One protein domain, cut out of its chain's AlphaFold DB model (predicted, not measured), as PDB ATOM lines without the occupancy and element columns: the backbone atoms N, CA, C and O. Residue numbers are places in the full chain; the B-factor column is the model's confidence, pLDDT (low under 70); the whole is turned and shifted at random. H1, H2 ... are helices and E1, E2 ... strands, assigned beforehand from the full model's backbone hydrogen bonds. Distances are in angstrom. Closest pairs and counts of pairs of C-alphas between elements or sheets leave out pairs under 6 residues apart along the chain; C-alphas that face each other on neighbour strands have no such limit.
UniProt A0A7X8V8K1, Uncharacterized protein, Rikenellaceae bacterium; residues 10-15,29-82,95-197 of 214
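AT A GLANCE: This is residues 10 to 15, 29 to 82 and 95 to 197 of the 214 residues of an uncharacterized protein of Rikenellaceae bacterium (UniProt A0A7X8V8K1). The chain is wound in stacked parallel turns, a solenoid, in which E5, E6 and E7 each run out along one wall and fold back along a second. The first wall continues in E1, E3 and E8 and the second in E2, E4 and E9; the later residues of E2, E4 and E5 turn a corner into a third side, and the short H1 lies off the sheet beside the link from E5 to E6. The printed part has 163 residues with one named helix and nine named strands, in the order E1 E2 E3 E4 H1 E5 E6 E7 E8 E9; the class is mostly strand. The nine strands form one branched, twisted sheet, with no single order across it and with its neighbour pairs parallel. The whole is compact, with a radius of gyration of the C-alphas of 14.4 A, and rounded, with spans of 38 by 32 by 32 A.

HOW THE PARTS SIT: In the branched sheet, E5, residues 103 to 120, has E6, residues 129 to 144, on one side, and E3, residues 47 to 51, and E4, residues 57 to 69, on the other side. E5 bends by 176 degrees at residue 108, and the pairing is staggered: E3 is beside residues 103 to 107 and E4 beside residues 108 to 120. C-alphas 111 and 137 of E5 and E6 face each other at 5.1 A, and N 110 and O 135 are within hydrogen-bond range at 2.8 A. Between E4 and E5, N 62 and O 112 are 2.8 A apart; between E3 and E5, N 104 and O 47 are 2.9 A apart. E7, residues 152 to 168, is the parallel neighbour of E6 at 4 degrees, with N 157 and O 131 at 2.8 A. E8, residues 175 to 180, and E9, residues 185 to 192, lie on the other side of E7 from E6. N 180 and O 156 of E8 and E7 are 2.8 A apart, and N 188 and O 162 of E9 and E7 are 2.8 A apart. E2, residues 30 to 43, lies on one side of E4 and E5 on the other side; E2 is parallel to E4 at 6 degrees, with N 40 and O 66 at 2.8 A. E1, residues 10 to 12, is parallel to E3 at 14 degrees, with N 50 and O 10 at 2.8 A. The edge strands are E1, E2, E8 and E9. H1, residues 75 to 78, is not on the sheet and is apart from E6 and E7, for instance; it is too short for any O i to N i+4 pair, and its one O i to N i+3 pair is within range.

IN THESE COORDINATES: E5 runs from C-alpha 103 at (-41.839, -43.475, 29.412) to C-alpha 120, 12.6 A away. E6 measures 11.3 A and bends by 172 degrees at residue 132; E7 measures 13.2 A and bends by 173 degrees at residue 165. E2 measures 24.3 A and E4 24.1 A, bending by 87 degrees at residue 33 and by 91 degrees at residue 60. E9 measures 19.0 A, E3 13.7 A, E8 13.1 A, E1 6.9 A and H1 4.7 A. E1 begins at C-alpha 10, (-51.856, -38.932, 31.588), and E9 ends at C-alpha 192, (-26.585, -49.905, 40.398).

THE WHOLE: The two C-alphas farthest apart, those of Arg 15 and Pro 194, are 45.8 A apart. Residues 16 to 28 are not printed, with 12.0 A between C-alphas 15 and 29; residues 83 to 94 are not printed, with 6.8 A between C-alphas 82 and 95. Of the links that are printed whole, none is long. The mean pLDDT of the printed part is 94.3, and residues 193 to 197 are under 70.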
ATOM      1  N   ILE A  10     -51.368 -39.891  30.596       97.12
ATOM      2  CA  ILE A  10     -51.856 -38.932  31.588       97.12
ATOM      3  C   ILE A  10     -51.479 -37.536  31.096       97.12
ATOM      4  O   ILE A  10     -50.301 -37.238  30.912       97.12
ATOM      5  N   ARG A  11     -52.477 -36.672  30.885       95.19
ATOM      6  CA  ARG A  11     -52.271 -35.314  30.367       95.19
ATOM      7  C   ARG A  11     -53.090 -34.284  31.136       95.19
ATOM      8  O   ARG A  11     -54.311 -34.246  30.996       95.19
ATOM      9  N   LEU A  12     -52.427 -33.391  31.873       93.75
ATOM     10  CA  LEU A  12     -53.058 -32.188  32.433       93.75
ATOM     11  C   LEU A  12     -52.941 -31.017  31.446       93.75
ATOM     12  O   LEU A  12     -51.934 -30.315  31.428       93.75
ATOM     13  N   ALA A  13     -53.969 -30.820  30.618       89.44
ATOM     14  CA  ALA A  13     -54.066 -29.713  29.658       89.44
ATOM     15  C   ALA A  13     -54.980 -28.574  30.157       89.44
ATOM     16  O   ALA A  13     -55.754 -28.757  31.098       89.44
ATOM     17  N   ASN A  14     -54.944 -27.412  29.490       84.38
ATOM     18  CA  ASN A  14     -55.786 -26.258  29.832       84.38
ATOM     19  C   ASN A  14     -56.965 -26.061  28.871       84.38
ATOM     20  O   ASN A  14     -57.093 -25.042  28.201       84.38
ATOM     21  N   ARG A  15     -57.846 -27.057  28.781       76.06
ATOM     22  CA  ARG A  15     -59.005 -26.975  27.876       76.06
ATOM     23  C   ARG A  15     -60.201 -26.247  28.498       76.06
ATOM     24  O   ARG A  15     -61.076 -25.751  27.786       76.06
ATOM     25  N   SER A  29     -56.642 -30.123  38.131       93.12
ATOM     26  CA  SER A  29     -55.539 -30.875  38.729       93.12
ATOM     27  C   SER A  29     -55.677 -32.352  38.414       93.12
ATOM     28  O   SER A  29     -56.786 -32.884  38.494       93.12
ATOM     29  N   ILE A  30     -54.559 -33.018  38.137       96.81
ATOM     30  CA  ILE A  30     -54.468 -34.479  38.133       96.81
ATOM     31  C   ILE A  30     -53.530 -34.857  39.269       96.81
ATOM     32  O   ILE A  30     -52.347 -34.525  39.220       96.81
ATOM     33  N   ARG A  31     -54.073 -35.521  40.293       97.75
ATOM     34  CA  ARG A  31     -53.286 -35.999  41.427       97.75
ATOM     35  C   ARG A  31     -53.811 -37.294  42.021       97.75
ATOM     36  O   ARG A  31     -55.006 -37.561  41.902       97.75
ATOM     37  N   ASN A  32     -52.939 -38.018  42.720       98.31
ATOM     38  CA  ASN A  32     -53.244 -39.259  43.441       98.31
ATOM     39  C   ASN A  32     -53.685 -40.379  42.486       98.31
ATOM     40  O   ASN A  32     -54.774 -40.940  42.614       98.31
ATOM     41  N   VAL A  33     -52.840 -40.666  41.495       98.69
ATOM     42  CA  VAL A  33     -53.084 -41.704  40.488       98.69
ATOM     43  C   VAL A  33     -52.247 -42.932  40.823       98.69
ATOM     44  O   VAL A  33     -51.040 -42.821  41.009       98.69
ATOM     45  N   VAL A  34     -52.875 -44.106  40.858       98.75
ATOM     46  CA  VAL A  34     -52.184 -45.387  41.059       98.75
ATOM     47  C   VAL A  34     -52.464 -46.293  39.868       98.75
ATOM     48  O   VAL A  34     -53.625 -46.524  39.523       98.75
ATOM     49  N   ILE A  35     -51.407 -46.803  39.242       98.69
ATOM     50  CA  ILE A  35     -51.474 -47.794  38.166       98.69
ATOM     51  C   ILE A  35     -50.570 -48.958  38.556       98.69
ATOM     52  O   ILE A  35     -49.374 -48.780  38.765       98.69
ATOM     53  N   SER A  36     -51.139 -50.156  38.653       98.69
ATOM     54  CA  SER A  36     -50.402 -51.344  39.087       98.69
ATOM     55  C   SER A  36     -50.772 -52.576  38.276       98.69
ATOM     56  O   SER A  36     -51.912 -52.662  37.811       98.69
ATOM     57  N   ASN A  37     -49.873 -53.559  38.198       98.50
ATOM     58  CA  ASN A  37     -50.135 -54.880  37.614       98.50
ATOM     59  C   ASN A  37     -50.535 -54.817  36.132       98.50
ATOM     60  O   ASN A  37     -51.542 -55.390  35.703       98.50
ATOM     61  N   VAL A  38     -49.745 -54.100  35.331       98.38
ATOM     62  CA  VAL A  38     -50.020 -53.904  33.903       98.38
ATOM     63  C   VAL A  38     -48.989 -54.644  33.061       98.38
ATOM     64  O   VAL A  38     -47.799 -54.373  33.128       98.38
ATOM     65  N   THR A  39     -49.449 -55.553  32.202       98.38
ATOM     66  CA  THR A  39     -48.618 -56.148  31.143       98.38
ATOM     67  C   THR A  39     -49.074 -55.642  29.785       98.38
ATOM     68  O   THR A  39     -50.262 -55.724  29.449       98.38
ATOM     69  N   VAL A  40     -48.128 -55.145  28.997       97.44
ATOM     70  CA  VAL A  40     -48.353 -54.561  27.678       97.44
ATOM     71  C   VAL A  40     -47.549 -55.326  26.638       97.44
ATOM     72  O   VAL A  40     -46.344 -55.510  26.796       97.44
ATOM     73  N   ARG A  41     -48.215 -55.736  25.559       95.06
ATOM     74  CA  ARG A  41     -47.594 -56.363  24.390       95.06
ATOM     75  C   ARG A  41     -47.823 -55.511  23.147       95.06
ATOM     76  O   ARG A  41     -48.922 -54.988  22.963       95.06
ATOM     77  N   ASN A  42     -46.799 -55.420  22.300       91.00
ATOM     78  CA  ASN A  42     -46.831 -54.769  20.988       91.00
ATOM     79  C   ASN A  42     -47.226 -53.283  21.022       91.00
ATOM     80  O   ASN A  42     -48.005 -52.825  20.180       91.00
ATOM     81  N   ALA A  43     -46.700 -52.515  21.979       92.31
ATOM     82  CA  ALA A  43     -46.972 -51.084  22.040       92.31
ATOM     83  C   ALA A  43     -46.140 -50.278  21.030       92.31
ATOM     84  O   ALA A  43     -44.982 -50.595  20.751       92.31
ATOM     85  N   TRP A  44     -46.749 -49.244  20.442       87.81
ATOM     86  CA  TRP A  44     -46.130 -48.481  19.345       87.81
ATOM     87  C   TRP A  44     -45.437 -47.210  19.831       87.81
ATOM     88  O   TRP A  44     -44.340 -46.896  19.380       87.81
ATOM     89  N   TYR A  45     -46.072 -46.491  20.754       91.25
ATOM     90  CA  TYR A  45     -45.597 -45.221  21.286       91.25
ATOM     91  C   TYR A  45     -45.374 -45.322  22.785       91.25
ATOM     92  O   TYR A  45     -46.135 -45.990  23.490       91.25
ATOM     93  N   ALA A  46     -44.348 -44.621  23.264       95.44
ATOM     94  CA  ALA A  46     -44.055 -44.528  24.684       95.44
ATOM     95  C   ALA A  46     -45.287 -44.072  25.479       95.44
ATOM     96  O   ALA A  46     -46.110 -43.276  25.013       95.44
ATOM     97  N   SER A  47     -45.384 -44.567  26.707       97.25
ATOM     98  CA  SER A  47     -46.280 -44.000  27.706       97.25
ATOM     99  C   SER A  47     -45.887 -42.549  27.973       97.25
ATOM    100  O   SER A  47     -44.703 -42.208  27.947       97.25
ATOM    101  N   SER A  48     -46.865 -41.689  28.251       97.38
ATOM    102  CA  SER A  48     -46.594 -40.295  28.595       97.38
ATOM    103  C   SER A  48     -47.401 -39.816  29.792       97.38
ATOM    104  O   SER A  48     -48.593 -40.094  29.923       97.38
ATOM    105  N   ILE A  49     -46.721 -39.087  30.673       98.50
ATOM    106  CA  ILE A  49     -47.284 -38.493  31.884       98.50
ATOM    107  C   ILE A  49     -46.848 -37.035  31.876       98.50
ATOM    108  O   ILE A  49     -45.680 -36.735  32.110       98.50
ATOM    109  N   THR A  50     -47.764 -36.142  31.502       97.81
ATOM    110  CA  THR A  50     -47.412 -34.760  31.163       97.81
ATOM    111  C   THR A  50     -48.405 -33.727  31.694       97.81
ATOM    112  O   THR A  50     -49.623 -33.907  31.609       97.81
ATOM    113  N   ALA A  51     -47.911 -32.595  32.191       96.88
ATOM    114  CA  ALA A  51     -48.708 -31.376  32.366       96.88
ATOM    115  C   ALA A  51     -48.336 -30.317  31.319       96.88
ATOM    116  O   ALA A  51     -47.493 -30.553  30.464       96.88
ATOM    117  N   ILE A  52     -49.065 -29.198  31.281       95.25
ATOM    118  CA  ILE A  52     -48.615 -27.995  30.561       95.25
ATOM    119  C   ILE A  52     -47.591 -27.229  31.416       95.25
ATOM    120  O   ILE A  52     -47.608 -27.396  32.640       95.25
ATOM    121  N   PRO A  53     -46.776 -26.339  30.823       95.56
ATOM    122  CA  PRO A  53     -45.831 -25.530  31.582       95.56
ATOM    123  C   PRO A  53     -46.520 -24.737  32.697       95.56
ATOM    124  O   PRO A  53     -47.607 -24.184  32.508       95.56
ATOM    125  N   GLY A  54     -45.882 -24.682  33.867       93.75
ATOM    126  CA  GLY A  54     -46.416 -24.003  35.054       93.75
ATOM    127  C   GLY A  54     -47.496 -24.785  35.813       93.75
ATOM    128  O   GLY A  54     -48.076 -24.257  36.758       93.75
ATOM    129  N   SER A  55     -47.785 -26.027  35.419       95.56
ATOM    130  CA  SER A  55     -48.649 -26.965  36.146       95.56
ATOM    131  C   SER A  55     -47.920 -28.287  36.364       95.56
ATOM    132  O   SER A  55     -46.935 -28.559  35.690       95.56
ATOM    133  N   TYR A  56     -48.427 -29.127  37.267       98.12
ATOM    134  CA  TYR A  56     -47.855 -30.446  37.530       98.12
ATOM    135  C   TYR A  56     -48.937 -31.528  37.540       98.12
ATOM    136  O   TYR A  56     -50.051 -31.307  38.020       98.12
ATOM    137  N   VAL A  57     -48.603 -32.706  37.012       98.56
ATOM    138  CA  VAL A  57     -49.262 -33.949  37.437       98.56
ATOM    139  C   VAL A  57     -48.603 -34.363  38.750       98.56
ATOM    140  O   VAL A  57     -47.376 -34.406  38.821       98.56
ATOM    141  N   GLU A  58     -49.395 -34.635  39.786       98.69
ATOM    142  CA  GLU A  58     -48.870 -34.815  41.145       98.69
ATOM    143  C   GLU A  58     -49.192 -36.195  41.727       98.69
ATOM    144  O   GLU A  58     -50.269 -36.735  41.491       98.69
ATOM    145  N   ASN A  59     -48.313 -36.747  42.562       98.69
ATOM    146  CA  ASN A  59     -48.576 -37.961  43.350       98.69
ATOM    147  C   ASN A  59     -49.041 -39.140  42.476       98.69
ATOM    148  O   ASN A  59     -50.204 -39.565  42.543       98.69
ATOM    149  N   VAL A  60     -48.144 -39.641  41.630       98.88
ATOM    150  CA  VAL A  60     -48.419 -40.775  40.738       98.88
ATOM    151  C   VAL A  60     -47.580 -41.975  41.153       98.88
ATOM    152  O   VAL A  60     -46.369 -41.859  41.289       98.88
ATOM    153  N   ILE A  61     -48.215 -43.133  41.311       98.88
ATOM    154  CA  ILE A  61     -47.544 -44.393  41.641       98.88
ATOM    155  C   ILE A  61     -47.766 -45.381  40.499       98.88
ATOM    156  O   ILE A  61     -48.907 -45.695  40.148       98.88
ATOM    157  N   LEU A  62     -46.670 -45.890  39.943       98.88
ATOM    158  CA  LEU A  62     -46.643 -46.948  38.944       98.88
ATOM    159  C   LEU A  62     -45.880 -48.152  39.498       98.88
ATOM    160  O   LEU A  62     -44.726 -48.026  39.901       98.88
ATOM    161  N   SER A  63     -46.522 -49.319  39.535       98.88
ATOM    162  CA  SER A  63     -45.933 -50.532  40.123       98.88
ATOM    163  C   SER A  63     -46.225 -51.791  39.317       98.88
ATOM    164  O   SER A  63     -47.296 -51.924  38.726       98.88
ATOM    165  N   ASP A  64     -45.280 -52.728  39.288       98.81
ATOM    166  CA  ASP A  64     -45.469 -54.055  38.688       98.81
ATOM    167  C   ASP A  64     -45.917 -53.973  37.217       98.81
ATOM    168  O   ASP A  64     -46.966 -54.496  36.814       98.81
ATOM    169  N   ILE A  65     -45.139 -53.249  36.407       98.81
ATOM    170  CA  ILE A  65     -45.466 -52.978  35.003       98.81
ATOM    171  C   ILE A  65     -44.442 -53.623  34.078       98.81
ATOM    172  O   ILE A  65     -43.240 -53.430  34.225       98.81
ATOM    173  N   ILE A  66     -44.932 -54.332  33.064       98.69
ATOM    174  CA  ILE A  66     -44.129 -54.861  31.961       98.69
ATOM    175  C   ILE A  66     -44.594 -54.186  30.673       98.69
ATOM    176  O   ILE A  66     -45.752 -54.347  30.278       98.69
ATOM    177  N   VAL A  67     -43.699 -53.457  30.008       97.94
ATOM    178  CA  VAL A  67     -43.945 -52.843  28.699       97.94
ATOM    179  C   VAL A  67     -43.054 -53.465  27.635       97.94
ATOM    180  O   VAL A  67     -41.834 -53.406  27.742       97.94
ATOM    181  N   ASN A  68     -43.673 -54.041  26.602       97.38
ATOM    182  CA  ASN A  68     -42.985 -54.500  25.397       97.38
ATOM    183  C   ASN A  68     -43.279 -53.522  24.253       97.38
ATOM    184  O   ASN A  68     -44.431 -53.385  23.817       97.38
ATOM    185  N   MET A  69     -42.236 -52.836  23.802       95.94
ATOM    186  CA  MET A  69     -42.275 -51.796  22.779       95.94
ATOM    187  C   MET A  69     -41.600 -52.291  21.501       95.94
ATOM    188  O   MET A  69     -40.643 -53.053  21.560       95.94
ATOM    189  N   LYS A  70     -42.017 -51.790  20.335       92.44
ATOM    190  CA  LYS A  70     -41.403 -52.192  19.054       92.44
ATOM    191  C   LYS A  70     -39.909 -51.850  18.913       92.44
ATOM    192  O   LYS A  70     -39.201 -52.541  18.190       92.44
ATOM    193  N   GLY A  71     -39.439 -50.781  19.555       89.88
ATOM    194  CA  GLY A  71     -38.082 -50.260  19.347       89.88
ATOM    195  C   GLY A  71     -37.917 -49.543  17.997       89.88
ATOM    196  O   GLY A  71     -38.885 -48.981  17.490       89.88
ATOM    197  N   VAL A  72     -36.711 -49.613  17.416       93.56
ATOM    198  CA  VAL A  72     -36.279 -49.129  16.080       93.56
ATOM    199  C   VAL A  72     -35.991 -47.635  15.889       93.56
ATOM    200  O   VAL A  72     -35.663 -47.231  14.772       93.56
ATOM    201  N   ALA A  73     -36.089 -46.796  16.920       95.38
ATOM    202  CA  ALA A  73     -35.768 -45.377  16.758       95.38
ATOM    203  C   ALA A  73     -34.262 -45.078  16.774       95.38
ATOM    204  O   ALA A  73     -33.479 -45.747  17.450       95.38
ATOM    205  N   ASP A  74     -33.880 -44.020  16.059       95.69
ATOM    206  CA  ASP A  74     -32.509 -43.530  15.954       95.69
ATOM    207  C   ASP A  74     -32.183 -42.423  16.976       95.69
ATOM    208  O   ASP A  74     -33.045 -41.901  17.693       95.69
ATOM    209  N   GLU A  75     -30.904 -42.049  17.036       94.69
ATOM    210  CA  GLU A  75     -30.420 -40.979  17.916       94.69
ATOM    211  C   GLU A  75     -31.064 -39.628  17.583       94.69
ATOM    212  O   GLU A  75     -31.329 -38.822  18.472       94.69
ATOM    213  N   LYS A  76     -31.388 -39.380  16.308       96.38
ATOM    214  CA  LYS A  76     -32.048 -38.141  15.891       96.38
ATOM    215  C   LYS A  76     -33.413 -37.998  16.558       96.38
ATOM    216  O   LYS A  76     -33.763 -36.902  16.997       96.38
ATOM    217  N   LEU A  77     -34.186 -39.082  16.639       96.12
ATOM    218  CA  LEU A  77     -35.446 -39.065  17.367       96.12
ATOM    219  C   LEU A  77     -35.223 -38.943  18.879       96.12
ATOM    220  O   LEU A  77     -35.975 -38.217  19.531       96.12
ATOM    221  N   ALA A  78     -34.187 -39.580  19.429       96.19
ATOM    222  CA  ALA A  78     -33.825 -39.436  20.841       96.19
ATOM    223  C   ALA A  78     -33.515 -37.978  21.224       96.19
ATOM    224  O   ALA A  78     -33.809 -37.560  22.341       96.19
ATOM    225  N   GLU A  79     -32.985 -37.173  20.304       95.69
ATOM    226  CA  GLU A  79     -32.669 -35.754  20.522       95.69
ATOM    227  C   GLU A  79     -33.835 -34.786  20.279       95.69
ATOM    228  O   GLU A  79     -33.719 -33.582  20.526       95.69
ATOM    229  N   LYS A  80     -34.986 -35.279  19.815       95.69
ATOM    230  CA  LYS A  80     -36.154 -34.434  19.561       95.69
ATOM    231  C   LYS A  80     -36.665 -33.822  20.866       95.69
ATOM    232  O   LYS A  80     -36.867 -34.522  21.852       95.69
ATOM    233  N   VAL A  81     -36.986 -32.529  20.832       93.94
ATOM    234  CA  VAL A  81     -37.710 -31.838  21.909       93.94
ATOM    235  C   VAL A  81     -39.193 -31.761  21.529       93.94
ATOM    236  O   VAL A  81     -39.541 -31.034  20.596       93.94
ATOM    237  N   PRO A  82     -40.093 -32.515  22.194       93.88
ATOM    238  CA  PRO A  82     -41.526 -32.418  21.940       93.88
ATOM    239  C   PRO A  82     -42.052 -31.012  22.246       93.88
ATOM    240  O   PRO A  82     -41.743 -30.456  23.299       93.88
ATOM    241  N   TRP A  95     -47.908 -36.518  19.796       87.56
ATOM    242  CA  TRP A  95     -46.468 -36.455  19.529       87.56
ATOM    243  C   TRP A  95     -45.964 -37.520  18.557       87.56
ATOM    244  O   TRP A  95     -44.974 -37.255  17.874       87.56
ATOM    245  N   LYS A  96     -46.658 -38.671  18.476       80.81
ATOM    246  CA  LYS A  96     -46.262 -39.921  17.792       80.81
ATOM    247  C   LYS A  96     -44.848 -40.355  18.187       80.81
ATOM    248  O   LYS A  96     -44.660 -41.187  19.066       80.81
ATOM    249  N   ASP A  97     -43.857 -39.703  17.609       86.00
ATOM    250  CA  ASP A  97     -42.443 -39.964  17.788       86.00
ATOM    251  C   ASP A  97     -41.943 -39.169  19.002       86.00
ATOM    252  O   ASP A  97     -41.465 -38.033  18.880       86.00
ATOM    253  N   LEU A  98     -42.137 -39.743  20.190       95.25
ATOM    254  CA  LEU A  98     -41.530 -39.256  21.427       95.25
ATOM    255  C   LEU A  98     -40.054 -39.689  21.509       95.25
ATOM    256  O   LEU A  98     -39.720 -40.788  21.054       95.25
ATOM    257  N   PRO A  99     -39.188 -38.865  22.131       97.31
ATOM    258  CA  PRO A  99     -37.764 -39.156  22.297       97.31
ATOM    259  C   PRO A  99     -37.473 -40.254  23.324       97.31
ATOM    260  O   PRO A  99     -36.321 -40.636  23.463       97.31
ATOM    261  N   ALA A 100     -38.484 -40.754  24.041       97.69
ATOM    262  CA  ALA A 100     -38.371 -41.905  24.935       97.69
ATOM    263  C   ALA A 100     -38.901 -43.167  24.243       97.69
ATOM    264  O   ALA A 100     -39.852 -43.088  23.460       97.69
ATOM    265  N   SER A 101     -38.330 -44.327  24.558       97.44
ATOM    266  CA  SER A 101     -38.824 -45.617  24.072       97.44
ATOM    267  C   SER A 101     -39.941 -46.190  24.946       97.44
ATOM    268  O   SER A 101     -40.851 -46.809  24.400       97.44
ATOM    269  N   SER A 102     -39.936 -45.944  26.266       97.56
ATOM    270  CA  SER A 102     -40.937 -46.503  27.195       97.56
ATOM    271  C   SER A 102     -41.773 -45.449  27.925       97.56
ATOM    272  O   SER A 102     -43.000 -45.501  27.845       97.56
ATOM    273  N   PHE A 103     -41.146 -44.484  28.606       98.56
ATOM    274  CA  PHE A 103     -41.839 -43.475  29.412       98.56
ATOM    275  C   PHE A 103     -41.290 -42.068  29.168       98.56
ATOM    276  O   PHE A 103     -40.113 -41.786  29.394       98.56
ATOM    277  N   PHE A 104     -42.175 -41.167  28.753       98.56
ATOM    278  CA  PHE A 104     -41.915 -39.737  28.658       98.56
ATOM    279  C   PHE A 104     -42.670 -38.991  29.763       98.56
ATOM    280  O   PHE A 104     -43.903 -38.933  29.763       98.56
ATOM    281  N   VAL A 105     -41.938 -38.432  30.718       98.81
ATOM    282  CA  VAL A 105     -42.480 -37.808  31.926       98.81
ATOM    283  C   VAL A 105     -42.075 -36.338  31.932       98.81
ATOM    284  O   VAL A 105     -40.888 -36.030  31.969       98.81
ATOM    285  N   ARG A 106     -43.047 -35.423  31.872       98.56
ATOM    286  CA  ARG A 106     -42.769 -33.980  31.797       98.56
ATOM    287  C   ARG A 106     -43.698 -33.160  32.681       98.56
ATOM    288  O   ARG A 106     -44.903 -33.392  32.656       98.56
ATOM    289  N   HIS A 107     -43.177 -32.166  33.397       98.62
ATOM    290  CA  HIS A 107     -43.977 -31.329  34.299       98.62
ATOM    291  C   HIS A 107     -44.714 -32.199  35.339       98.62
ATOM    292  O   HIS A 107     -45.948 -32.236  35.411       98.62
ATOM    293  N   VAL A 108     -43.951 -32.965  36.126       98.81
ATOM    294  CA  VAL A 108     -44.481 -33.909  37.133       98.81
ATOM    295  C   VAL A 108     -43.849 -33.678  38.501       98.81
ATOM    296  O   VAL A 108     -42.667 -33.360  38.598       98.81
ATOM    297  N   LYS A 109     -44.626 -33.857  39.570       98.81
ATOM    298  CA  LYS A 109     -44.137 -33.791  40.949       98.81
ATOM    299  C   LYS A 109     -44.558 -35.025  41.743       98.81
ATOM    300  O   LYS A 109     -45.729 -35.393  41.717       98.81
ATOM    301  N   ASN A 110     -43.634 -35.606  42.502       98.81
ATOM    302  CA  ASN A 110     -43.844 -36.786  43.336       98.81
ATOM    303  C   ASN A 110     -44.374 -37.976  42.519       98.81
ATOM    304  O   ASN A 110     -45.573 -38.273  42.521       98.81
ATOM    305  N   ILE A 111     -43.472 -38.615  41.774       98.88
ATOM    306  CA  ILE A 111     -43.782 -39.786  40.950       98.88
ATOM    307  C   ILE A 111     -42.881 -40.963  41.309       98.88
ATOM    308  O   ILE A 111     -41.657 -40.846  41.293       98.88
ATOM    309  N   ASP A 112     -43.510 -42.104  41.578       98.88
ATOM    310  CA  ASP A 112     -42.843 -43.332  41.987       98.88
ATOM    311  C   ASP A 112     -43.061 -44.433  40.942       98.88
ATOM    312  O   ASP A 112     -44.193 -44.752  40.575       98.88
ATOM    313  N   PHE A 113     -41.968 -45.041  40.492       98.88
ATOM    314  CA  PHE A 113     -41.945 -46.238  39.658       98.88
ATOM    315  C   PHE A 113     -41.299 -47.382  40.440       98.88
ATOM    316  O   PHE A 113     -40.169 -47.255  40.907       98.88
ATOM    317  N   SER A 114     -41.983 -48.518  40.554       98.75
ATOM    318  CA  SER A 114     -41.452 -49.701  41.239       98.75
ATOM    319  C   SER A 114     -41.675 -50.978  40.430       98.75
ATOM    320  O   SER A 114     -42.757 -51.188  39.890       98.75
ATOM    321  N   ASN A 115     -40.652 -51.831  40.337       98.69
ATOM    322  CA  ASN A 115     -40.700 -53.097  39.600       98.69
ATOM    323  C   ASN A 115     -41.214 -52.916  38.156       98.69
ATOM    324  O   ASN A 115     -42.293 -53.387  37.779       98.69
ATOM    325  N   ILE A 116     -40.444 -52.181  37.351       98.75
ATOM    326  CA  ILE A 116     -40.778 -51.877  35.958       98.75
ATOM    327  C   ILE A 116     -39.856 -52.661  35.030       98.75
ATOM    328  O   ILE A 116     -38.635 -52.609  35.153       98.75
ATOM    329  N   LYS A 117     -40.437 -53.357  34.055       98.62
ATOM    330  CA  LYS A 117     -39.698 -54.040  32.990       98.62
ATOM    331  C   LYS A 117     -39.984 -53.370  31.659       98.62
ATOM    332  O   LYS A 117     -41.132 -53.347  31.216       98.62
ATOM    333  N   CYS A 118     -38.940 -52.858  31.026       98.31
ATOM    334  CA  CYS A 118     -39.011 -52.223  29.719       98.31
ATOM    335  C   CYS A 118     -38.275 -53.075  28.687       98.31
ATOM    336  O   CYS A 118     -37.047 -53.120  28.681       98.31
ATOM    337  N   ASN A 119     -39.033 -53.730  27.813       97.81
ATOM    338  CA  ASN A 119     -38.499 -54.551  26.736       97.81
ATOM    339  C   ASN A 119     -38.730 -53.867  25.384       97.81
ATOM    340  O   ASN A 119     -39.767 -53.234  25.159       97.81
ATOM    341  N   LEU A 120     -37.773 -54.025  24.484       97.44
ATOM    342  CA  LEU A 120     -37.780 -53.555  23.115       97.44
ATOM    343  C   LEU A 120     -37.638 -54.763  22.182       97.44
ATOM    344  O   LEU A 120     -36.721 -55.567  22.330       97.44
ATOM    345  N   ASP A 121     -38.495 -54.873  21.174       95.62
ATOM    346  CA  ASP A 121     -38.426 -55.975  20.204       95.62
ATOM    347  C   ASP A 121     -37.206 -55.853  19.263       95.62
ATOM    348  O   ASP A 121     -36.770 -56.838  18.665       95.62
ATOM    349  N   ALA A 122     -36.639 -54.649  19.135       96.88
ATOM    350  CA  ALA A 122     -35.465 -54.340  18.325       96.88
ATOM    351  C   ALA A 122     -34.657 -53.184  18.933       96.88
ATOM    352  O   ALA A 122     -35.174 -52.432  19.761       96.88
ATOM    353  N   ILE A 123     -33.403 -53.030  18.488       97.88
ATOM    354  CA  ILE A 123     -32.497 -51.970  18.955       97.88
ATOM    355  C   ILE A 123     -33.171 -50.596  18.841       97.88
ATOM    356  O   ILE A 123     -33.739 -50.260  17.802       97.88
ATOM    357  N   ASP A 124     -33.095 -49.803  19.907       97.81
ATOM    358  CA  ASP A 124     -33.624 -48.441  19.961       97.81
ATOM    359  C   ASP A 124     -32.604 -47.525  20.648       97.81
ATOM    360  O   ASP A 124     -32.020 -47.886  21.674       97.81
ATOM    361  N   ALA A 125     -32.337 -46.362  20.055       97.88
ATOM    362  CA  ALA A 125     -31.371 -45.392  20.570       97.88
ATOM    363  C   ALA A 125     -31.986 -44.378  21.550       97.88
ATOM    364  O   ALA A 125     -31.272 -43.545  22.113       97.88
ATOM    365  N   ARG A 126     -33.310 -44.412  21.750       98.00
ATOM    366  CA  ARG A 126     -33.998 -43.558  22.718       98.00
ATOM    367  C   ARG A 126     -33.827 -44.091  24.139       98.00
ATOM    368  O   ARG A 126     -33.997 -45.296  24.355       98.00
ATOM    369  N   PRO A 127     -33.653 -43.202  25.131       98.00
ATOM    370  CA  PRO A 127     -33.754 -43.577  26.533       98.00
ATOM    371  C   PRO A 127     -35.068 -44.300  26.832       98.00
ATOM    372  O   PRO A 127     -36.124 -43.945  26.300       98.00
ATOM    373  N   LEU A 128     -35.023 -45.283  27.731       98.25
ATOM    374  CA  LEU A 128     -36.219 -45.920  28.279       98.25
ATOM    375  C   LEU A 128     -37.103 -44.877  28.962       98.25
ATOM    376  O   LEU A 128     -38.308 -44.821  28.710       98.25
ATOM    377  N   PHE A 129     -36.475 -44.036  29.784       98.62
ATOM    378  CA  PHE A 129     -37.122 -42.975  30.539       98.62
ATOM    379  C   PHE A 129     -36.541 -41.615  30.182       98.62
ATOM    380  O   PHE A 129     -35.323 -41.435  30.127       98.62
ATOM    381  N   ILE A 130     -37.428 -40.639  30.025       98.69
ATOM    382  CA  ILE A 130     -37.076 -39.223  30.025       98.69
ATOM    383  C   ILE A 130     -37.918 -38.528  31.085       98.69
ATOM    384  O   ILE A 130     -39.144 -38.626  31.050       98.69
ATOM    385  N   PHE A 131     -37.250 -37.807  31.978       98.81
ATOM    386  CA  PHE A 131     -37.854 -36.871  32.919       98.81
ATOM    387  C   PHE A 131     -37.457 -35.451  32.525       98.81
ATOM    388  O   PHE A 131     -36.272 -35.179  32.351       98.81
ATOM    389  N   ASP A 132     -38.430 -34.562  32.365       98.50
ATOM    390  CA  ASP A 132     -38.224 -33.186  31.903       98.50
ATOM    391  C   ASP A 132     -39.058 -32.206  32.741       98.50
ATOM    392  O   ASP A 132     -40.284 -32.270  32.716       98.50
ATOM    393  N   ASP A 133     -38.412 -31.340  33.527       98.50
ATOM    394  CA  ASP A 133     -39.055 -30.568  34.608       98.50
ATOM    395  C   ASP A 133     -39.863 -31.488  35.542       98.50
ATOM    396  O   ASP A 133     -41.100 -31.521  35.541       98.50
ATOM    397  N   ALA A 134     -39.135 -32.302  36.307       98.62
ATOM    398  CA  ALA A 134     -39.714 -33.231  37.266       98.62
ATOM    399  C   ALA A 134     -39.150 -33.007  38.668       98.62
ATOM    400  O   ALA A 134     -37.985 -32.648  38.832       98.62
ATOM    401  N   LYS A 135     -39.981 -33.233  39.682       98.75
ATOM    402  CA  LYS A 135     -39.608 -33.069  41.090       98.75
ATOM    403  C   LYS A 135     -39.986 -34.300  41.887       98.75
ATOM    404  O   LYS A 135     -41.078 -34.825  41.681       98.75
ATOM    405  N   ASP A 136     -39.132 -34.721  42.809       98.69
ATOM    406  CA  ASP A 136     -39.376 -35.859  43.699       98.69
ATOM    407  C   ASP A 136     -39.676 -37.150  42.905       98.69
ATOM    408  O   ASP A 136     -40.779 -37.697  42.942       98.69
ATOM    409  N   VAL A 137     -38.697 -37.615  42.125       98.81
ATOM    410  CA  VAL A 137     -38.809 -38.817  41.278       98.81
ATOM    411  C   VAL A 137     -38.215 -40.027  41.996       98.81
ATOM    412  O   VAL A 137     -37.096 -39.955  42.498       98.81
ATOM    413  N   ARG A 138     -38.896 -41.175  41.999       98.75
ATOM    414  CA  ARG A 138     -38.304 -42.443  42.456       98.75
ATOM    415  C   ARG A 138     -38.443 -43.526  41.403       98.75
ATOM    416  O   ARG A 138     -39.521 -43.718  40.847       98.75
ATOM    417  N   ILE A 139     -37.362 -44.260  41.163       98.44
ATOM    418  CA  ILE A 139     -37.376 -45.516  40.414       98.44
ATOM    419  C   ILE A 139     -36.676 -46.584  41.244       98.44
ATOM    420  O   ILE A 139     -35.509 -46.427  41.591       98.44
ATOM    421  N   SER A 140     -37.367 -47.690  41.502       97.88
ATOM    422  CA  SER A 140     -36.792 -48.876  42.138       97.88
ATOM    423  C   SER A 140     -37.095 -50.134  41.322       97.88
ATOM    424  O   SER A 140     -38.266 -50.410  41.055       97.88
ATOM    425  N   GLY A 141     -36.089 -50.925  40.953       96.62
ATOM    426  CA  GLY A 141     -36.306 -52.191  40.242       96.62
ATOM    427  C   GLY A 141     -36.657 -51.986  38.768       96.62
ATOM    428  O   GLY A 141     -37.698 -52.458  38.306       96.62
ATOM    429  N   LEU A 142     -35.827 -51.238  38.033       97.44
ATOM    430  CA  LEU A 142     -35.956 -51.088  36.581       97.44
ATOM    431  C   LEU A 142     -35.117 -52.150  35.878       97.44
ATOM    432  O   LEU A 142     -33.902 -52.189  36.045       97.44
ATOM    433  N   VAL A 143     -35.746 -52.956  35.027       96.50
ATOM    434  CA  VAL A 143     -35.063 -53.975  34.223       96.50
ATOM    435  C   VAL A 143     -35.320 -53.752  32.738       96.50
ATOM    436  O   VAL A 143     -36.454 -53.469  32.345       96.50
ATOM    437  N   SER A 144     -34.299 -53.949  31.900       96.31
ATOM    438  CA  SER A 144     -34.452 -53.983  30.441       96.31
ATOM    439  C   SER A 144     -33.841 -55.218  29.785       96.31
ATOM    440  O   SER A 144     -33.094 -55.985  30.400       96.31
ATOM    441  N   ASP A 145     -34.142 -55.399  28.501       95.12
ATOM    442  CA  ASP A 145     -33.409 -56.313  27.624       95.12
ATOM    443  C   ASP A 145     -32.147 -55.668  27.018       95.12
ATOM    444  O   ASP A 145     -31.728 -54.573  27.414       95.12
ATOM    445  N   SER A 146     -31.509 -56.399  26.099       95.88
ATOM    446  CA  SER A 146     -30.253 -56.043  25.434       95.88
ATOM    447  C   SER A 146     -30.398 -55.060  24.269       95.88
ATOM    448  O   SER A 146     -29.393 -54.701  23.664       95.88
ATOM    449  N   ASN A 147     -31.614 -54.642  23.921       97.31
ATOM    450  CA  ASN A 147     -31.873 -53.801  22.752       97.31
ATOM    451  C   ASN A 147     -31.820 -52.295  23.068       97.31
ATOM    452  O   ASN A 147     -31.960 -51.462  22.172       97.31
ATOM    453  N   VAL A 148     -31.585 -51.919  24.327       96.31
ATOM    454  CA  VAL A 148     -31.347 -50.521  24.707       96.31
ATOM    455  C   VAL A 148     -29.972 -50.082  24.200       96.31
ATOM    456  O   VAL A 148     -28.965 -50.740  24.469       96.31
ATOM    457  N   SER A 149     -29.918 -48.968  23.474       95.62
ATOM    458  CA  SER A 149     -28.686 -48.422  22.896       95.62
ATOM    459  C   SER A 149     -28.659 -46.890  23.001       95.62
ATOM    460  O   SER A 149     -29.341 -46.312  23.845       95.62
ATOM    461  N   GLY A 150     -27.869 -46.219  22.160       94.44
ATOM    462  CA  GLY A 150     -27.819 -44.760  22.098       94.44
ATOM    463  C   GLY A 150     -27.052 -44.134  23.260       94.44
ATOM    464  O   GLY A 150     -26.167 -44.750  23.857       94.44
ATOM    465  N   ASN A 151     -27.360 -42.872  23.560       93.50
ATOM    466  CA  ASN A 151     -26.560 -42.094  24.502       93.50
ATOM    467  C   ASN A 151     -26.812 -42.477  25.968       93.50
ATOM    468  O   ASN A 151     -25.854 -42.567  26.728       93.50
ATOM    469  N   ALA A 152     -28.067 -42.708  26.372       94.69
ATOM    470  CA  ALA A 152     -28.382 -43.062  27.754       94.69
ATOM    471  C   ALA A 152     -29.634 -43.931  27.917       94.69
ATOM    472  O   ALA A 152     -30.565 -43.816  27.123       94.69
ATOM    473  N   ALA A 153     -29.694 -44.743  28.981       95.50
ATOM    474  CA  ALA A 153     -30.909 -45.486  29.343       95.50
ATOM    475  C   ALA A 153     -31.971 -44.596  30.010       95.50
ATOM    476  O   ALA A 153     -33.167 -44.770  29.770       95.50
ATOM    477  N   VAL A 154     -31.542 -43.642  30.842       97.50
ATOM    478  CA  VAL A 154     -32.410 -42.685  31.539       97.50
ATOM    479  C   VAL A 154     -31.877 -41.274  31.323       97.50
ATOM    480  O   VAL A 154     -30.700 -41.005  31.552       97.50
ATOM    481  N   ARG A 155     -32.743 -40.348  30.908       97.88
ATOM    482  CA  ARG A 155     -32.394 -38.930  30.765       97.88
ATOM    483  C   ARG A 155     -33.170 -38.075  31.755       97.88
ATOM    484  O   ARG A 155     -34.392 -38.185  31.839       97.88
ATOM    485  N   LEU A 156     -32.458 -37.186  32.438       98.25
ATOM    486  CA  LEU A 156     -33.004 -36.212  33.376       98.25
ATOM    487  C   LEU A 156     -32.716 -34.800  32.867       98.25
ATOM    488  O   LEU A 156     -31.561 -34.421  32.678       98.25
ATOM    489  N   SER A 157     -33.769 -34.024  32.651       97.31
ATOM    490  CA  SER A 157     -33.703 -32.628  32.239       97.31
ATOM    491  C   SER A 157     -34.354 -31.757  33.307       97.31
ATOM    492  O   SER A 157     -35.566 -31.818  33.495       97.31
ATOM    493  N   ASN A 158     -33.562 -30.936  33.999       97.06
ATOM    494  CA  ASN A 158     -34.034 -30.074  35.093       97.06
ATOM    495  C   ASN A 158     -34.838 -30.836  36.169       97.06
ATOM    496  O   ASN A 158     -35.965 -30.461  36.491       97.06
ATOM    497  N   VAL A 159     -34.272 -31.930  36.683       98.38
ATOM    498  CA  VAL A 159     -34.911 -32.777  37.700       98.38
ATOM    499  C   VAL A 159     -34.407 -32.439  39.102       98.38
ATOM    500  O   VAL A 159     -33.210 -32.488  39.366       98.38
ATOM    501  N   GLU A 160     -35.324 -32.148  40.017       98.06
ATOM    502  CA  GLU A 160     -35.028 -31.843  41.421       98.06
ATOM    503  C   GLU A 160     -35.445 -33.021  42.308       98.06
ATOM    504  O   GLU A 160     -36.602 -33.429  42.282       98.06
ATOM    505  N   ASN A 161     -34.519 -33.539  43.114       98.12
ATOM    506  CA  ASN A 161     -34.710 -34.673  44.019       98.12
ATOM    507  C   ASN A 161     -35.155 -35.947  43.288       98.12
ATOM    508  O   ASN A 161     -36.339 -36.166  43.025       98.12
ATOM    509  N   ALA A 162     -34.205 -36.824  42.984       98.06
ATOM    510  CA  ALA A 162     -34.506 -38.106  42.370       98.06
ATOM    511  C   ALA A 162     -33.718 -39.248  43.007       98.06
ATOM    512  O   ALA A 162     -32.534 -39.096  43.295       98.06
ATOM    513  N   TRP A 163     -34.364 -40.397  43.188       97.88
ATOM    514  CA  TRP A 163     -33.765 -41.607  43.748       97.88
ATOM    515  C   TRP A 163     -33.909 -42.762  42.768       97.88
ATOM    516  O   TRP A 163     -35.025 -43.113  42.381       97.88
ATOM    517  N   PHE A 164     -32.787 -43.367  42.393       96.19
ATOM    518  CA  PHE A 164     -32.758 -44.543  41.532       96.19
ATOM    519  C   PHE A 164     -32.069 -45.693  42.259       96.19
ATOM    520  O   PHE A 164     -30.935 -45.547  42.721       96.19
ATOM    521  N   SER A 165     -32.752 -46.832  42.342       95.25
ATOM    522  CA  SER A 165     -32.225 -48.045  42.958       95.25
ATOM    523  C   SER A 165     -32.562 -49.299  42.162       95.25
ATOM    524  O   SER A 165     -33.613 -49.353  41.524       95.25
ATOM    525  N   ASP A 166     -31.707 -50.320  42.237       93.75
ATOM    526  CA  ASP A 166     -31.937 -51.623  41.593       93.75
ATOM    527  C   ASP A 166     -32.239 -51.467  40.088       93.75
ATOM    528  O   ASP A 166     -33.343 -51.715  39.600       93.75
ATOM    529  N   ILE A 167     -31.258 -50.930  39.358       93.00
ATOM    530  CA  ILE A 167     -31.363 -50.656  37.919       93.00
ATOM    531  C   ILE A 167     -30.496 -51.665  37.159       93.00
ATOM    532  O   ILE A 167     -29.274 -51.670  37.296       93.00
ATOM    533  N   ASN A 168     -31.126 -52.489  36.321       92.06
ATOM    534  CA  ASN A 168     -30.482 -53.528  35.521       92.06
ATOM    535  C   ASN A 168     -30.800 -53.344  34.030       92.06
ATOM    536  O   ASN A 168     -31.841 -53.781  33.530       92.06
ATOM    537  N   ILE A 169     -29.881 -52.698  33.315       93.56
ATOM    538  CA  ILE A 169     -29.979 -52.467  31.873       93.56
ATOM    539  C   ILE A 169     -29.040 -53.437  31.166       93.56
ATOM    540  O   ILE A 169     -27.826 -53.327  31.291       93.56
ATOM    541  N   LYS A 170     -29.600 -54.385  30.408       93.00
ATOM    542  CA  LYS A 170     -28.803 -55.391  29.680       93.00
ATOM    543  C   LYS A 170     -28.262 -54.889  28.342       93.00
ATOM    544  O   LYS A 170     -27.438 -55.564  27.728       93.00
ATOM    545  N   GLY A 171     -28.793 -53.774  27.847       91.50
ATOM    546  CA  GLY A 171     -28.318 -53.122  26.632       91.50
ATOM    547  C   GLY A 171     -26.980 -52.422  26.841       91.50
ATOM    548  O   GLY A 171     -26.415 -52.430  27.930       91.50
ATOM    549  N   THR A 172     -26.484 -51.782  25.788       92.06
ATOM    550  CA  THR A 172     -25.192 -51.079  25.805       92.06
ATOM    551  C   THR A 172     -25.356 -49.604  25.430       92.06
ATOM    552  O   THR A 172     -24.777 -49.162  24.430       92.06
ATOM    553  N   PRO A 173     -26.171 -48.820  26.162       93.00
ATOM    554  CA  PRO A 173     -26.151 -47.375  25.996       93.00
ATOM    555  C   PRO A 173     -24.774 -46.838  26.403       93.00
ATOM    556  O   PRO A 173     -24.081 -47.426  27.236       93.00
ATOM    557  N   LYS A 174     -24.377 -45.701  25.836       92.50
ATOM    558  CA  LYS A 174     -23.101 -45.060  26.168       92.50
ATOM    559  C   LYS A 174     -23.013 -44.719  27.656       92.50
ATOM    560  O   LYS A 174     -21.944 -44.857  28.248       92.50
ATOM    561  N   TYR A 175     -24.138 -44.307  28.236       91.12
ATOM    562  CA  TYR A 175     -24.261 -43.995  29.648       91.12
ATOM    563  C   TYR A 175     -25.511 -44.617  30.271       91.12
ATOM    564  O   TYR A 175     -26.511 -44.856  29.597       91.12
ATOM    565  N   LEU A 176     -25.508 -44.858  31.579       91.31
ATOM    566  CA  LEU A 176     -26.736 -45.267  32.261       91.31
ATOM    567  C   LEU A 176     -27.682 -44.070  32.442       91.31
ATOM    568  O   LEU A 176     -28.872 -44.159  32.134       91.31
ATOM    569  N   PHE A 177     -27.121 -42.937  32.864       93.50
ATOM    570  CA  PHE A 177     -27.834 -41.679  33.056       93.50
ATOM    571  C   PHE A 177     -27.218 -40.552  32.230       93.50
ATOM    572  O   PHE A 177     -25.997 -40.408  32.159       93.50
ATOM    573  N   GLU A 178     -28.084 -39.713  31.674       94.44
ATOM    574  CA  GLU A 178     -27.730 -38.435  31.066       94.44
ATOM    575  C   GLU A 178     -28.449 -37.297  31.795       94.44
ATOM    576  O   GLU A 178     -29.676 -37.303  31.906       94.44
ATOM    577  N   LEU A 179     -27.689 -36.298  32.248       95.31
ATOM    578  CA  LEU A 179     -28.220 -35.087  32.873       95.31
ATOM    579  C   LEU A 179     -28.146 -33.912  31.893       95.31
ATOM    580  O   LEU A 179     -27.096 -33.661  31.298       95.31
ATOM    581  N   ARG A 180     -29.246 -33.170  31.746       93.19
ATOM    582  CA  ARG A 180     -29.339 -31.977  30.894       93.19
ATOM    583  C   ARG A 180     -29.928 -30.786  31.633       93.19
ATOM    584  O   ARG A 180     -30.933 -30.901  32.329       93.19
ATOM    585  N   GLY A 181     -29.343 -29.617  31.405       88.75
ATOM    586  CA  GLY A 181     -29.804 -28.371  32.008       88.75
ATOM    587  C   GLY A 181     -29.311 -28.177  33.442       88.75
ATOM    588  O   GLY A 181     -28.990 -29.122  34.162       88.75
ATOM    589  N   ALA A 182     -29.253 -26.910  33.846       89.19
ATOM    590  CA  ALA A 182     -28.706 -26.495  35.135       89.19
ATOM    591  C   ALA A 182     -29.657 -26.743  36.321       89.19
ATOM    592  O   ALA A 182     -29.261 -26.535  37.462       89.19
ATOM    593  N   GLY A 183     -30.906 -27.159  36.072       90.19
ATOM    594  CA  GLY A 183     -31.900 -27.406  37.120       90.19
ATOM    595  C   GLY A 183     -31.790 -28.770  37.805       90.19
ATOM    596  O   GLY A 183     -32.559 -29.033  38.724       90.19
ATOM    597  N   ASN A 184     -30.884 -29.652  37.363       94.12
ATOM    598  CA  ASN A 184     -30.716 -30.951  38.013       94.12
ATOM    599  C   ASN A 184     -30.115 -30.781  39.412       94.12
ATOM    600  O   ASN A 184     -29.090 -30.126  39.573       94.12
ATOM    601  N   SER A 185     -30.727 -31.376  40.430       95.38
ATOM    602  CA  SER A 185     -30.217 -31.327  41.805       95.38
ATOM    603  C   SER A 185     -30.780 -32.469  42.647       95.38
ATOM    604  O   SER A 185     -31.853 -32.989  42.355       95.38
ATOM    605  N   GLY A 186     -30.047 -32.895  43.682       95.31
ATOM    606  CA  GLY A 186     -30.509 -33.962  44.580       95.31
ATOM    607  C   GLY A 186     -30.692 -35.317  43.884       95.31
ATOM    608  O   GLY A 186     -31.694 -35.988  44.102       95.31
ATOM    609  N   ILE A 187     -29.764 -35.708  43.004       95.06
ATOM    610  CA  ILE A 187     -29.820 -37.003  42.311       95.06
ATOM    611  C   ILE A 187     -29.065 -38.051  43.134       95.06
ATOM    612  O   ILE A 187     -27.864 -37.921  43.369       95.06
ATOM    613  N   HIS A 188     -29.777 -39.087  43.565       93.44
ATOM    614  CA  HIS A 188     -29.300 -40.150  44.440       93.44
ATOM    615  C   HIS A 188     -29.387 -41.500  43.733       93.44
ATOM    616  O   HIS A 188     -30.421 -41.848  43.165       93.44
ATOM    617  N   LEU A 189     -28.305 -42.270  43.802       89.94
ATOM    618  CA  LEU A 189     -28.150 -43.551  43.124       89.94
ATOM    619  C   LEU A 189     -27.660 -44.599  44.128       89.94
ATOM    620  O   LEU A 189     -26.723 -44.328  44.879       89.94
ATOM    621  N   SER A 190     -28.266 -45.782  44.127       87.12
ATOM    622  CA  SER A 190     -27.887 -46.916  44.987       87.12
ATOM    623  C   SER A 190     -28.132 -48.240  44.268       87.12
ATOM    624  O   SER A 190     -29.024 -48.309  43.434       87.12
ATOM    625  N   ASP A 191     -27.382 -49.296  44.587       80.12
ATOM    626  CA  ASP A 191     -27.593 -50.644  44.026       80.12
ATOM    627  C   ASP A 191     -27.668 -50.667  42.488       80.12
ATOM    628  O   ASP A 191     -28.581 -51.229  41.881       80.12
ATOM    629  N   ILE A 192     -26.711 -49.988  41.854       75.25
ATOM    630  CA  ILE A 192     -26.585 -49.905  40.398       75.25
ATOM    631  C   ILE A 192     -25.402 -50.763  39.956       75.25
ATOM    632  O   ILE A 192     -24.319 -50.663  40.536       75.25
ATOM    633  N   ASP A 193     -25.599 -51.586  38.922       63.84
ATOM    634  CA  ASP A 193     -24.515 -52.362  38.316       63.84
ATOM    635  C   ASP A 193     -23.405 -51.407  37.809       63.84
ATOM    636  O   ASP A 193     -23.672 -50.534  36.974       63.84
ATOM    637  N   PRO A 194     -22.156 -51.543  38.296       51.12
ATOM    638  CA  PRO A 194     -21.060 -50.623  37.994       51.12
ATOM    639  C   PRO A 194     -20.584 -50.647  36.531       51.12
ATOM    640  O   PRO A 194     -19.715 -49.855  36.167       51.12
ATOM    641  N   SER A 195     -21.130 -51.515  35.676       53.00
ATOM    642  CA  SER A 195     -20.877 -51.490  34.227       53.00
ATOM    643  C   SER A 195     -21.510 -50.283  33.504       53.00
ATOM    644  O   SER A 195     -21.105 -49.962  32.385       53.00
ATOM    645  N   GLY A 196     -22.449 -49.570  34.141       53.00
ATOM    646  CA  GLY A 196     -23.093 -48.365  33.605       53.00
ATOM    647  C   GLY A 196     -22.257 -47.091  33.783       53.00
ATOM    648  O   GLY A 196     -22.241 -46.488  34.851       53.00
ATOM    649  N   VAL A 197     -21.579 -46.647  32.722       49.53
ATOM    650  CA  VAL A 197     -20.772 -45.409  32.692       49.53
ATOM    651  C   VAL A 197     -21.685 -44.169  32.776       49.53
ATOM    652  O   VAL A 197     -22.806 -44.185  32.282       49.53
TER     653      VAL A 197